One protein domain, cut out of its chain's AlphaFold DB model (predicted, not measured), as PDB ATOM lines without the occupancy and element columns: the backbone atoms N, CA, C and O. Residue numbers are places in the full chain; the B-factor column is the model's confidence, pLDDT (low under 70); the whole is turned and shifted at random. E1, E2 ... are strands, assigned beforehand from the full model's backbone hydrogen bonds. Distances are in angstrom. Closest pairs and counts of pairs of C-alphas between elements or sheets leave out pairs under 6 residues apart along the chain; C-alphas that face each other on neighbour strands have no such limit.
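What this domain is: This is residues 123 to 141, 238 to 245 and 419 to 497 of the 497 residues of the protein "Rab proteins geranylgeranyltransferase" of Aureobasidium pullulans (UniProt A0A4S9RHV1). With little regular structure, this is one strongly twisted six-strand sheet curled like part of a barrel, hairpin E1 and E2 at one edge, E4 at the other, E3 near the beginning of E1. The 106 printed residues hold seven named strands, E1 to E7, and no named helix: all strand. The mixed sheet runs E2 E1 E5 E6 E7 E4. It is compact, radius of gyration of the C-alphas 14.4 A, spans 42 by 28 by 25 A.

How they stand to each other: E5, residues 445 to 450, is parallel to E1, residues 123 to 132; N 127 and O 447 are 2.8 A apart. E1 and E2, residues 135 to 140, form a hairpin; N 130 and O 137 are 2.8 A apart. E5, E6, residues 463 to 469, and E7, residues 480 to 484, are a meander, successive antiparallel neighbours; N 448 and O 465, like N 466 and O 483, are 2.8 A apart. E4, residues 423 to 425, is antiparallel to E7, N 423 and O 482 2.8 A apart, and completes a Greek key, a meander whose last strand neighbours the strand before it. E3, residues 241 to 244, pairs with no named strand; its closest C-alpha to E1 is Ala 241, 5.2 A from that of Val 123.

Where its parts are: E1, 26.5 A long, begins at C-alpha 123 (152.714, 110.461, 139.037). E6 is 19.5 A long. E7 ends at C-alpha 484 (163.864, 107.777, 128.765).

The domain as a whole: Cuts leave C-alphas 141 and 238 12.1 A apart, 245 and 419 23.2 A. Links E4 to E5 and E5 to E6 are long. Residues 456, 480 and 482 to 497 have pLDDT under 70.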
ATOM      1  N   VAL A 123     151.975 109.728 140.076       92.94
ATOM      2  CA  VAL A 123     152.714 110.461 139.037       92.94
ATOM      3  C   VAL A 123     152.023 111.807 138.828       92.94
ATOM      4  O   VAL A 123     150.879 111.854 138.380       92.94
ATOM      5  N   GLY A 124     152.694 112.897 139.197       77.25
ATOM      6  CA  GLY A 124     152.041 114.191 139.418       77.25
ATOM      7  C   GLY A 124     151.872 115.061 138.181       77.25
ATOM      8  O   GLY A 124     150.839 115.709 138.017       77.25
ATOM      9  N   GLY A 125     152.879 115.113 137.307       84.06
ATOM     10  CA  GLY A 125     152.916 116.117 136.248       84.06
ATOM     11  C   GLY A 125     153.534 115.630 134.951       84.06
ATOM     12  O   GLY A 125     154.534 114.911 134.952       84.06
ATOM     13  N   TRP A 126     152.927 116.072 133.855       91.06
ATOM     14  CA  TRP A 126     153.502 116.027 132.521       91.06
ATOM     15  C   TRP A 126     154.123 117.384 132.226       91.06
ATOM     16  O   TRP A 126     153.558 118.426 132.559       91.06
ATOM     17  N   PHE A 127     155.283 117.371 131.594       92.06
ATOM     18  CA  PHE A 127     156.028 118.558 131.216       92.06
ATOM     19  C   PHE A 127     156.456 118.424 129.763       92.06
ATOM     20  O   PHE A 127     156.845 117.343 129.334       92.06
ATOM     21  N   VAL A 128     156.405 119.517 129.016       91.88
ATOM     22  CA  VAL A 128     156.931 119.624 127.658       91.88
ATOM     23  C   VAL A 128     158.168 120.504 127.706       91.88
ATOM     24  O   VAL A 128     158.168 121.571 128.323       91.88
ATOM     25  N   TYR A 129     159.241 120.038 127.085       91.62
ATOM     26  CA  TYR A 129     160.440 120.829 126.889       91.62
ATOM     27  C   TYR A 129     160.207 121.879 125.802       91.62
ATOM     28  O   TYR A 129     159.843 121.552 124.674       91.62
ATOM     29  N   GLU A 130     160.481 123.132 126.140       87.69
ATOM     30  CA  GLU A 130     160.414 124.276 125.241       87.69
ATOM     31  C   GLU A 130     161.794 124.930 125.143       87.69
ATOM     32  O   GLU A 130     162.382 125.360 126.144       87.69
ATOM     33  N   LYS A 131     162.306 125.042 123.915       81.81
ATOM     34  CA  LYS A 131     163.493 125.844 123.621       81.81
ATOM     35  C   LYS A 131     163.061 127.292 123.400       81.81
ATOM     36  O   LYS A 131     162.288 127.569 122.487       81.81
ATOM     37  N   GLN A 132     163.552 128.202 124.231       79.12
ATOM     38  CA  GLN A 132     163.309 129.640 124.125       79.12
ATOM     39  C   GLN A 132     164.586 130.352 123.648       79.12
ATOM     40  O   GLN A 132     165.677 129.785 123.711       79.12
ATOM     41  N   GLU A 133     164.467 131.589 123.156       75.50
ATOM     42  CA  GLU A 133     165.632 132.375 122.705       75.50
ATOM     43  C   GLU A 133     166.658 132.588 123.836       75.50
ATOM     44  O   GLU A 133     167.861 132.520 123.591       75.50
ATOM     45  N   ASP A 134     166.180 132.736 125.078       74.12
ATOM     46  CA  ASP A 134     166.992 133.024 126.270       74.12
ATOM     47  C   ASP A 134     167.293 131.791 127.148       74.12
ATOM     48  O   ASP A 134     167.793 131.925 128.269       74.12
ATOM     49  N   GLY A 135     166.993 130.574 126.676       80.19
ATOM     50  CA  GLY A 135     167.305 129.346 127.410       80.19
ATOM     51  C   GLY A 135     166.312 128.213 127.188       80.19
ATOM     52  O   GLY A 135     165.672 128.093 126.145       80.19
ATOM     53  N   THR A 136     166.199 127.344 128.185       84.94
ATOM     54  CA  THR A 136     165.330 126.169 128.141       84.94
ATOM     55  C   THR A 136     164.311 126.233 129.266       84.94
ATOM     56  O   THR A 136     164.599 126.703 130.369       84.94
ATOM     57  N   ARG A 137     163.091 125.775 128.986       87.69
ATOM     58  CA  ARG A 137     162.010 125.739 129.967       87.69
ATOM     59  C   ARG A 137     161.281 124.407 129.888       87.69
ATOM     60  O   ARG A 137     161.048 123.879 128.810       87.69
ATOM     61  N   LEU A 138     160.878 123.896 131.047       89.88
ATOM     62  CA  LEU A 138     159.888 122.828 131.138       89.88
ATOM     63  C   LEU A 138     158.518 123.463 131.394       89.88
ATOM     64  O   LEU A 138     158.275 124.028 132.465       89.88
ATOM     65  N   ALA A 139     157.642 123.421 130.396       88.25
ATOM     66  CA  ALA A 139     156.266 123.879 130.502       88.25
ATOM     67  C   ALA A 139     155.385 122.738 131.011       88.25
ATOM     68  O   ALA A 139     155.380 121.644 130.455       88.25
ATOM     69  N   ARG A 140     154.646 122.970 132.096       87.06
ATOM     70  CA  ARG A 140     153.755 121.953 132.655       87.06
ATOM     71  C   ARG A 140     152.509 121.812 131.782       87.06
ATOM     72  O   ARG A 140     151.877 122.810 131.450       87.06
ATOM     73  N   VAL A 141     152.147 120.576 131.461       87.56
ATOM     74  CA  VAL A 141     150.898 120.247 130.775       87.56
ATOM     75  C   VAL A 141     149.732 120.453 131.749       87.56
ATOM     76  O   VAL A 141     149.769 119.899 132.853       87.56
ATOM     77  N   GLY A 238     144.629 115.558 141.456       80.31
ATOM     78  CA  GLY A 238     145.903 116.049 140.922       80.31
ATOM     79  C   GLY A 238     146.806 115.030 140.219       80.31
ATOM     80  O   GLY A 238     147.870 115.426 139.752       80.31
ATOM     81  N   PHE A 239     146.408 113.762 140.089       89.31
ATOM     82  CA  PHE A 239     147.166 112.762 139.327       89.31
ATOM     83  C   PHE A 239     146.247 111.788 138.584       89.31
ATOM     84  O   PHE A 239     145.126 111.522 139.014       89.31
ATOM     85  N   GLY A 240     146.742 111.248 137.464       90.31
ATOM     86  CA  GLY A 240     146.049 110.237 136.656       90.31
ATOM     87  C   GLY A 240     146.849 108.957 136.421       90.31
ATOM     88  O   GLY A 240     146.355 108.018 135.803       90.31
ATOM     89  N   ALA A 241     148.080 108.870 136.914       94.44
ATOM     90  CA  ALA A 241     148.879 107.659 136.804       94.44
ATOM     91  C   ALA A 241     149.620 107.361 138.099       94.44
ATOM     92  O   ALA A 241     149.821 108.233 138.946       94.44
ATOM     93  N   VAL A 242     150.023 106.105 138.224       95.56
ATOM     94  CA  VAL A 242     150.782 105.573 139.342       95.56
ATOM     95  C   VAL A 242     151.960 104.745 138.842       95.56
ATOM     96  O   VAL A 242     151.951 104.237 137.721       95.56
ATOM     97  N   ILE A 243     152.969 104.591 139.688       94.25
ATOM     98  CA  ILE A 243     154.112 103.700 139.474       94.25
ATOM     99  C   ILE A 243     154.252 102.762 140.678       94.25
ATOM    100  O   ILE A 243     154.104 103.226 141.812       94.25
ATOM    101  N   PRO A 244     154.504 101.457 140.477       94.62
ATOM    102  CA  PRO A 244     154.859 100.571 141.581       94.62
ATOM    103  C   PRO A 244     156.205 100.981 142.188       94.62
ATOM    104  O   PRO A 244     157.129 101.357 141.461       94.62
ATOM    105  N   LYS A 245     156.332 100.881 143.511       93.62
ATOM    106  CA  LYS A 245     157.625 101.051 144.189       93.62
ATOM    107  C   LYS A 245     158.593  99.918 143.839       93.62
ATOM    108  O   LYS A 245     158.187  98.885 143.324       93.62
ATOM    109  N   SER A 419     165.300 102.659 121.864       86.44
ATOM    110  CA  SER A 419     166.403 102.939 122.772       86.44
ATOM    111  C   SER A 419     165.877 103.379 124.123       86.44
ATOM    112  O   SER A 419     164.917 104.142 124.218       86.44
ATOM    113  N   ARG A 420     166.525 102.888 125.173       88.38
ATOM    114  CA  ARG A 420     166.233 103.223 126.563       88.38
ATOM    115  C   ARG A 420     167.532 103.631 127.233       88.38
ATOM    116  O   ARG A 420     168.597 103.142 126.869       88.38
ATOM    117  N   SER A 421     167.427 104.505 128.220       90.56
ATOM    118  CA  SER A 421     168.535 104.849 129.103       90.56
ATOM    119  C   SER A 421     168.029 104.891 130.542       90.56
ATOM    120  O   SER A 421     166.829 105.005 130.796       90.56
ATOM    121  N   VAL A 422     168.935 104.753 131.498       91.88
ATOM    122  CA  VAL A 422     168.637 104.889 132.920       91.88
ATOM    123  C   VAL A 422     169.743 105.726 133.527       91.88
ATOM    124  O   VAL A 422     170.884 105.283 133.617       91.88
ATOM    125  N   THR A 423     169.398 106.934 133.957       92.50
ATOM    126  CA  THR A 423     170.356 107.888 134.514       92.50
ATOM    127  C   THR A 423     170.038 108.133 135.980       92.50
ATOM    128  O   THR A 423     168.903 108.443 136.346       92.50
ATOM    129  N   ILE A 424     171.056 108.008 136.827       91.62
ATOM    130  CA  ILE A 424     170.987 108.378 138.240       91.62
ATOM    131  C   ILE A 424     171.459 109.823 138.355       91.62
ATOM    132  O   ILE A 424     172.612 110.137 138.061       91.62
ATOM    133  N   ILE A 425     170.573 110.705 138.799       90.25
ATOM    134  CA  ILE A 425     170.848 112.129 138.948       90.25
ATOM    135  C   ILE A 425     171.014 112.431 140.436       90.25
ATOM    136  O   ILE A 425     170.130 112.180 141.254       90.25
ATOM    137  N   SER A 426     172.154 113.019 140.799       87.62
ATOM    138  CA  SER A 426     172.487 113.396 142.183       87.62
ATOM    139  C   SER A 426     171.787 114.689 142.635       87.62
ATOM    140  O   SER A 426     172.421 115.590 143.189       87.62
ATOM    141  N   SER A 427     170.487 114.799 142.369       87.50
ATOM    142  CA  SER A 427     169.614 115.912 142.750       87.50
ATOM    143  C   SER A 427     168.217 115.370 143.053       87.50
ATOM    144  O   SER A 427     167.770 114.481 142.339       87.50
ATOM    145  N   PRO A 428     167.487 115.895 144.049       85.00
ATOM    146  CA  PRO A 428     166.122 115.455 144.329       85.00
ATOM    147  C   PRO A 428     165.081 115.973 143.321       85.00
ATOM    148  O   PRO A 428     163.947 115.516 143.354       85.00
ATOM    149  N   MET A 429     165.425 116.948 142.466       87.50
ATOM    150  CA  MET A 429     164.531 117.531 141.444       87.50
ATOM    151  C   MET A 429     163.108 117.876 141.938       87.50
ATOM    152  O   MET A 429     162.126 117.683 141.231       87.50
ATOM    153  N   GLN A 430     162.991 118.441 143.147       87.25
ATOM    154  CA  GLN A 430     161.706 118.696 143.828       87.25
ATOM    155  C   GLN A 430     160.687 119.495 142.994       87.25
ATOM    156  O   GLN A 430     159.486 119.314 143.152       87.25
ATOM    157  N   HIS A 431     161.153 120.346 142.075       88.88
ATOM    158  CA  HIS A 431     160.302 121.138 141.186       88.88
ATOM    159  C   HIS A 431     159.483 120.300 140.182       88.88
ATOM    160  O   HIS A 431     158.526 120.820 139.617       88.88
ATOM    161  N   LEU A 432     159.835 119.029 139.958       90.69
ATOM    162  CA  LEU A 432     159.063 118.101 139.121       90.69
ATOM    163  C   LEU A 432     157.959 117.376 139.905       90.69
ATOM    164  O   LEU A 432     157.011 116.870 139.308       90.69
ATOM    165  N   PHE A 433     158.058 117.348 141.235       90.62
ATOM    166  CA  PHE A 433     157.206 116.557 142.128       90.62
ATOM    167  C   PHE A 433     156.256 117.441 142.946       90.62
ATOM    168  O   PHE A 433     156.105 117.288 144.155       90.62
ATOM    169  N   VAL A 434     155.635 118.415 142.284       83.44
ATOM    170  CA  VAL A 434     154.764 119.397 142.942       83.44
ATOM    171  C   VAL A 434     153.368 118.811 143.134       83.44
ATOM    172  O   VAL A 434     152.790 118.276 142.192       83.44
ATOM    173  N   THR A 435     152.806 118.942 144.336       83.56
ATOM    174  CA  THR A 435     151.388 118.662 144.596       83.56
ATOM    175  C   THR A 435     150.538 119.788 144.026       83.56
ATOM    176  O   THR A 435     150.746 120.958 144.340       83.56
ATOM    177  N   VAL A 436     149.589 119.431 143.167       73.00
ATOM    178  CA  VAL A 436     148.899 120.395 142.294       73.00
ATOM    179  C   VAL A 436     147.488 120.724 142.764       73.00
ATOM    180  O   VAL A 436     146.938 121.736 142.355       73.00
ATOM    181  N   ALA A 437     146.924 119.886 143.632       74.44
ATOM    182  CA  ALA A 437     145.590 120.047 144.182       74.44
ATOM    183  C   ALA A 437     145.644 120.136 145.709       74.44
ATOM    184  O   ALA A 437     146.464 119.474 146.354       74.44
ATOM    185  N   GLU A 438     144.757 120.940 146.288       74.12
ATOM    186  CA  GLU A 438     144.605 121.045 147.736       74.12
ATOM    187  C   GLU A 438     144.206 119.681 148.328       74.12
ATOM    188  O   GLU A 438     143.316 119.004 147.818       74.12
ATOM    189  N   GLY A 439     144.925 119.228 149.360       76.31
ATOM    190  CA  GLY A 439     144.751 117.881 149.922       76.31
ATOM    191  C   GLY A 439     145.256 116.732 149.033       76.31
ATOM    192  O   GLY A 439     145.020 115.569 149.358       76.31
ATOM    193  N   GLY A 440     145.944 117.027 147.924       77.12
ATOM    194  CA  GLY A 440     146.518 116.026 147.027       77.12
ATOM    195  C   GLY A 440     147.713 115.273 147.619       77.12
ATOM    196  O   GLY A 440     148.400 115.743 148.527       77.12
ATOM    197  N   VAL A 441     147.985 114.090 147.068       84.94
ATOM    198  CA  VAL A 441     149.139 113.263 147.454       84.94
ATOM    199  C   VAL A 441     150.414 113.835 146.828       84.94
ATOM    200  O   VAL A 441     150.392 114.324 145.697       84.94
ATOM    201  N   ALA A 442     151.535 113.781 147.552       88.19
ATOM    202  CA  ALA A 442     152.841 114.128 146.999       88.19
ATOM    203  C   ALA A 442     153.220 113.130 145.887       88.19
ATOM    204  O   ALA A 442     153.300 111.926 146.154       88.19
ATOM    205  N   PRO A 443     153.420 113.584 144.639       92.50
ATOM    206  CA  PRO A 443     153.792 112.685 143.561       92.50
ATOM    207  C   PRO A 443     155.246 112.240 143.703       92.50
ATOM    208  O   PRO A 443     156.117 113.028 144.052       92.50
ATOM    209  N   ALA A 444     155.522 110.985 143.365       92.88
ATOM    210  CA  ALA A 444     156.878 110.443 143.329       92.88
ATOM    211  C   ALA A 444     157.417 110.292 141.900       92.88
ATOM    212  O   ALA A 444     158.592 109.963 141.736       92.88
ATOM    213  N   GLY A 445     156.568 110.509 140.889       93.38
ATOM    214  CA  GLY A 445     156.905 110.418 139.472       93.38
ATOM    215  C   GLY A 445     156.483 111.655 138.675       93.38
ATOM    216  O   GLY A 445     155.504 112.321 139.019       93.38
ATOM    217  N   ALA A 446     157.192 111.929 137.584       94.12
ATOM    218  CA  ALA A 446     156.851 112.940 136.585       94.12
ATOM    219  C   ALA A 446     157.228 112.458 135.178       94.12
ATOM    220  O   ALA A 446     158.112 111.614 135.022       94.12
ATOM    221  N   VAL A 447     156.577 113.006 134.153       94.31
ATOM    222  CA  VAL A 447     156.893 112.732 132.746       94.31
ATOM    223  C   VAL A 447     157.366 114.017 132.082       94.31
ATOM    224  O   VAL A 447     156.664 115.022 132.118       94.31
ATOM    225  N   VAL A 448     158.539 113.986 131.461       93.88
ATOM    226  CA  VAL A 448     159.091 115.099 130.684       93.88
ATOM    227  C   VAL A 448     159.180 114.677 129.226       93.88
ATOM    228  O   VAL A 448     159.833 113.693 128.904       93.88
ATOM    229  N   VAL A 449     158.522 115.410 128.343       92.81
ATOM    230  CA  VAL A 449     158.453 115.128 126.913       92.81
ATOM    231  C   VAL A 449     159.303 116.138 126.167       92.81
ATOM    232  O   VAL A 449     159.097 117.343 126.289       92.81
ATOM    233  N   PHE A 450     160.237 115.636 125.373       92.19
ATOM    234  CA  PHE A 450     160.998 116.395 124.394       92.19
ATOM    235  C   PHE A 450     160.347 116.163 123.033       92.19
ATOM    236  O   PHE A 450     160.420 115.039 122.522       92.19
ATOM    237  N   PRO A 451     159.675 117.174 122.459       90.19
ATOM    238  CA  PRO A 451     159.028 117.037 121.163       90.19
ATOM    239  C   PRO A 451     160.008 116.690 120.038       90.19
ATOM    240  O   PRO A 451     161.227 116.868 120.147       90.19
ATOM    241  N   THR A 452     159.446 116.211 118.927       87.50
ATOM    242  CA  THR A 452     160.186 115.965 117.688       87.50
ATOM    243  C   THR A 452     160.978 117.200 117.274       87.50
ATOM    244  O   THR A 452     160.479 118.322 117.320       87.50
ATOM    245  N   GLY A 453     162.239 117.005 116.887       82.62
ATOM    246  CA  GLY A 453     163.093 118.103 116.438       82.62
ATOM    247  C   GLY A 453     163.813 118.904 117.525       82.62
ATOM    248  O   GLY A 453     164.692 119.693 117.183       82.62
ATOM    249  N   CYS A 454     163.510 118.714 118.815       82.88
ATOM    250  CA  CYS A 454     164.056 119.586 119.866       82.88
ATOM    251  C   CYS A 454     165.511 119.298 120.276       82.88
ATOM    252  O   CYS A 454     166.185 120.221 120.734       82.88
ATOM    253  N   LEU A 455     165.985 118.053 120.146       77.19
ATOM    254  CA  LEU A 455     167.291 117.625 120.675       77.19
ATOM    255  C   LEU A 455     168.410 117.561 119.628       77.19
ATOM    256  O   LEU A 455     169.558 117.827 119.954       77.19
ATOM    257  N   SER A 456     168.127 117.167 118.381       69.75
ATOM    258  CA  SER A 456     169.205 116.913 117.405       69.75
ATOM    259  C   SER A 456     168.820 117.256 115.968       69.75
ATOM    260  O   SER A 456     169.384 118.178 115.383       69.75
ATOM    261  N   SER A 457     167.865 116.525 115.384       72.62
ATOM    262  CA  SER A 457     167.415 116.701 113.998       72.62
ATOM    263  C   SER A 457     165.895 116.842 113.930       72.62
ATOM    264  O   SER A 457     165.213 116.229 114.749       72.62
ATOM    265  N   PRO A 458     165.349 117.590 112.952       71.12
ATOM    266  CA  PRO A 458     163.905 117.804 112.809       71.12
ATOM    267  C   PRO A 458     163.107 116.502 112.657       71.12
ATOM    268  O   PRO A 458     161.985 116.433 113.135       71.12
ATOM    269  N   ASP A 459     163.708 115.453 112.087       74.69
ATOM    270  CA  ASP A 459     163.068 114.138 111.917       74.69
ATOM    271  C   ASP A 459     163.220 113.212 113.139       74.69
ATOM    272  O   ASP A 459     162.820 112.047 113.099       74.69
ATOM    273  N   HIS A 460     163.855 113.682 114.217       81.31
ATOM    274  CA  HIS A 460     164.065 112.870 115.408       81.31
ATOM    275  C   HIS A 460     162.731 112.656 116.142       81.31
ATOM    276  O   HIS A 460     162.063 113.641 116.468       81.31
ATOM    277  N   PRO A 461     162.336 111.409 116.455       85.12
ATOM    278  CA  PRO A 461     161.106 111.129 117.192       85.12
ATOM    279  C   PRO A 461     161.121 111.785 118.581       85.12
ATOM    280  O   PRO A 461     162.191 112.131 119.096       85.12
ATOM    281  N   PRO A 462     159.954 111.970 119.212       88.75
ATOM    282  CA  PRO A 462     159.909 112.531 120.553       88.75
ATOM    283  C   PRO A 462     160.622 111.612 121.558       88.75
ATOM    284  O   PRO A 462     160.622 110.385 121.429       88.75
ATOM    285  N   VAL A 463     161.211 112.216 122.589       90.75
ATOM    286  CA  VAL A 463     161.824 111.499 123.714       90.75
ATOM    287  C   VAL A 463     160.999 111.788 124.957       90.75
ATOM    288  O   VAL A 463     160.928 112.931 125.400       90.75
ATOM    289  N   HIS A 464     160.391 110.765 125.552       91.06
ATOM    290  CA  HIS A 464     159.745 110.916 126.861       91.06
ATOM    291  C   HIS A 464     160.690 110.424 127.937       91.06
ATOM    292  O   HIS A 464     161.304 109.380 127.764       91.06
ATOM    293  N   ILE A 465     160.793 111.140 129.046       93.31
ATOM    294  CA  ILE A 465     161.610 110.806 130.208       93.31
ATOM    295  C   ILE A 465     160.680 110.655 131.403       93.31
ATOM    296  O   ILE A 465     159.994 111.597 131.792       93.31
ATOM    297  N   MET A 466     160.670 109.469 132.000       92.94
ATOM    298  CA  MET A 466     160.021 109.218 133.282       92.94
ATOM    299  C   MET A 466     161.024 109.518 134.390       92.94
ATOM    300  O   MET A 466     162.111 108.941 134.430       92.94
ATOM    301  N   VAL A 467     160.687 110.460 135.264       94.19
ATOM    302  CA  VAL A 467     161.538 110.886 136.375       94.19
ATOM    303  C   VAL A 467     160.929 110.390 137.674       94.19
ATOM    304  O   VAL A 467     159.780 110.700 137.974       94.19
ATOM    305  N   HIS A 468     161.697 109.624 138.439       94.25
ATOM    306  CA  HIS A 468     161.303 108.999 139.694       94.25
ATOM    307  C   HIS A 468     162.114 109.595 140.847       94.25
ATOM    308  O   HIS A 468     163.346 109.651 140.805       94.25
ATOM    309  N   SER A 469     161.422 110.039 141.890       93.56
ATOM    310  CA  SER A 469     162.034 110.479 143.147       93.56
ATOM    311  C   SER A 469     162.538 109.287 143.972       93.56
ATOM    312  O   SER A 469     162.183 108.133 143.711       93.56
ATOM    313  N   SER A 470     163.317 109.561 145.020       92.69
ATOM    314  CA  SER A 470     163.757 108.539 145.981       92.69
ATOM    315  C   SER A 470     162.608 107.837 146.713       92.69
ATOM    316  O   SER A 470     162.783 106.718 147.189       92.69
ATOM    317  N   ASP A 471     161.422 108.449 146.777       92.94
ATOM    318  CA  ASP A 471     160.261 107.887 147.484       92.94
ATOM    319  C   ASP A 471     159.716 106.625 146.802       92.94
ATOM    320  O   ASP A 471     159.054 105.798 147.432       92.94
ATOM    321  N   THR A 472     160.055 106.427 145.525       92.81
ATOM    322  CA  THR A 472     159.766 105.193 144.785       92.81
ATOM    323  C   THR A 472     160.563 103.988 145.290       92.81
ATOM    324  O   THR A 472     160.230 102.854 144.951       92.81
ATOM    325  N   GLY A 473     161.620 104.196 146.084       92.00
ATOM    326  CA  GLY A 473     162.521 103.124 146.514       92.00
ATOM    327  C   GLY A 473     163.462 102.623 145.411       92.00
ATOM    328  O   GLY A 473     164.159 101.626 145.595       92.00
ATOM    329  N   GLU A 474     163.504 103.295 144.258       91.81
ATOM    330  CA  GLU A 474     164.400 102.930 143.154       91.81
ATOM    331  C   GLU A 474     165.809 103.514 143.289       91.81
ATOM    332  O   GLU A 474     166.736 103.051 142.621       91.81
ATOM    333  N   CYS A 475     165.975 104.534 144.134       90.88
ATOM    334  CA  CYS A 475     167.265 105.135 144.448       90.88
ATOM    335  C   CYS A 475     167.277 105.751 145.866       90.88
ATOM    336  O   CYS A 475     166.213 106.023 146.431       90.88
ATOM    337  N   PRO A 476     168.465 105.986 146.457       88.19
ATOM    338  CA  PRO A 476     168.606 106.583 147.787       88.19
ATOM    339  C   PRO A 476     168.114 108.035 147.871       88.19
ATOM    340  O   PRO A 476     168.080 108.759 146.876       88.19
ATOM    341  N   GLN A 477     167.834 108.500 149.095       85.56
ATOM    342  CA  GLN A 477     167.465 109.897 149.359       85.56
ATOM    343  C   GLN A 477     168.498 110.896 148.814       85.56
ATOM    344  O   GLN A 477     169.709 110.691 148.906       85.56
ATOM    345  N   GLY A 478     168.000 112.012 148.275       73.50
ATOM    346  CA  GLY A 478     168.823 113.066 147.671       73.50
ATOM    347  C   GLY A 478     169.268 112.779 146.231       73.50
ATOM    348  O   GLY A 478     169.933 113.622 145.627       73.50
ATOM    349  N   GLN A 479     168.888 111.625 145.680       75.00
ATOM    350  CA  GLN A 479     169.042 111.271 144.273       75.00
ATOM    351  C   GLN A 479     167.662 111.082 143.638       75.00
ATOM    352  O   GLN A 479     166.655 110.912 144.327       75.00
ATOM    353  N   CYS A 480     167.620 111.124 142.315       68.94
ATOM    354  CA  CYS A 480     166.467 110.716 141.532       68.94
ATOM    355  C   CYS A 480     166.941 109.901 140.333       68.94
ATOM    356  O   CYS A 480     168.121 109.905 139.964       68.94
ATOM    357  N   LYS A 481     166.007 109.186 139.726       74.75
ATOM    358  CA  LYS A 481     166.263 108.334 138.577       74.75
ATOM    359  C   LYS A 481     165.452 108.860 137.406       74.75
ATOM    360  O   LYS A 481     164.243 109.017 137.519       74.75
ATOM    361  N   SER A 482     166.109 109.151 136.293       65.25
ATOM    362  CA  SER A 482     165.444 109.537 135.050       65.25
ATOM    363  C   SER A 482     165.641 108.439 134.022       65.25
ATOM    364  O   SER A 482     166.771 108.013 133.776       65.25
ATOM    365  N   GLN A 483     164.559 107.989 133.408       64.50
ATOM    366  CA  GLN A 483     164.603 106.943 132.402       64.50
ATOM    367  C   GLN A 483     163.866 107.433 131.162       64.50
ATOM    368  O   GLN A 483     162.649 107.628 131.228       64.50
ATOM    369  N   PRO A 484     164.551 107.653 130.029       54.38
ATOM    370  CA  PRO A 484     163.864 107.777 128.765       54.38
ATOM    371  C   PRO A 484     162.986 106.547 128.539       54.38
ATOM    372  O   PRO A 484     163.455 105.407 128.568       54.38
ATOM    373  N   SER A 485     161.698 106.785 128.329       47.53
ATOM    374  CA  SER A 485     160.812 105.836 127.679       47.53
ATOM    375  C   SER A 485     161.401 105.459 126.310       47.53
ATOM    376  O   SER A 485     162.199 106.223 125.759       47.53
ATOM    377  N   PRO A 486     161.018 104.304 125.752       43.75
ATOM    378  CA  PRO A 486     161.618 103.806 124.526       43.75
ATOM    379  C   PRO A 486     161.520 104.860 123.404       43.75
ATOM    380  O   PRO A 486     160.428 105.321 123.140       43.75
ATOM    381  N   SER A 487     162.606 105.245 122.732       42.19
ATOM    382  CA  SER A 487     162.563 106.135 121.551       42.19
ATOM    383  C   SER A 487     163.076 105.410 120.307       42.19
ATOM    384  O   SER A 487     164.025 104.636 120.411       42.19
ATOM    385  N   THR A 488     162.525 105.658 119.119       39.38
ATOM    386  CA  THR A 488     163.025 105.103 117.841       39.38
ATOM    387  C   THR A 488     164.339 105.748 117.423       39.38
ATOM    388  O   THR A 488     164.404 106.617 116.560       39.38
ATOM    389  N   LEU A 489     165.431 105.337 118.051       37.28
ATOM    390  CA  LEU A 489     166.758 105.834 117.724       37.28
ATOM    391  C   LEU A 489     167.478 104.839 116.804       37.28
ATOM    392  O   LEU A 489     167.709 103.694 117.197       37.28
ATOM    393  N   PRO A 490     167.919 105.255 115.606       29.77
ATOM    394  CA  PRO A 490     168.937 104.521 114.876       29.77
ATOM    395  C   PRO A 490     170.299 104.733 115.563       29.77
ATOM    396  O   PRO A 490     171.034 105.669 115.265       29.77
ATOM    397  N   GLY A 491     170.635 103.857 116.512       30.30
ATOM    398  CA  GLY A 491     172.021 103.499 116.845       30.30
ATOM    399  C   GLY A 491     172.971 104.588 117.367       30.30
ATOM    400  O   GLY A 491     174.179 104.436 117.192       30.30
ATOM    401  N   ARG A 492     172.500 105.663 118.014       26.31
ATOM    402  CA  ARG A 492     173.389 106.615 118.710       26.31
ATOM    403  C   ARG A 492     172.931 106.877 120.140       26.31
ATOM    404  O   ARG A 492     171.799 107.286 120.369       26.31
ATOM    405  N   SER A 493     173.832 106.635 121.091       29.31
ATOM    406  CA  SER A 493     173.662 106.985 122.499       29.31
ATOM    407  C   SER A 493     173.626 108.506 122.663       29.31
ATOM    408  O   SER A 493     174.563 109.189 122.245       29.31
ATOM    409  N   LEU A 494     172.586 109.026 123.311       30.14
ATOM    410  CA  LEU A 494     172.567 110.378 123.868       30.14
ATOM    411  C   LEU A 494     173.482 110.386 125.102       30.14
ATOM    412  O   LEU A 494     173.029 110.113 126.211       30.14
ATOM    413  N   HIS A 495     174.785 110.585 124.890       25.94
ATOM    414  CA  HIS A 495     175.768 110.692 125.975       25.94
ATOM    415  C   HIS A 495     176.328 112.099 126.191       25.94
ATOM    416  O   HIS A 495     177.041 112.280 127.167       25.94
ATOM    417  N   ASP A 496     175.945 113.092 125.391       23.95
ATOM    418  CA  ASP A 496     176.346 114.484 125.601       23.95
ATOM    419  C   ASP A 496     175.178 115.414 125.251       23.95
ATOM    420  O   ASP A 496     174.876 115.583 124.071       23.95
ATOM    421  N   GLU A 497     174.487 115.923 126.278       23.36
ATOM    422  CA  GLU A 497     174.046 117.326 126.465       23.36
ATOM    423  C   GLU A 497     173.189 117.488 127.731       23.36
ATOM    424  O   GLU A 497     172.211 116.724 127.915       23.36
TER     425      GLU A 497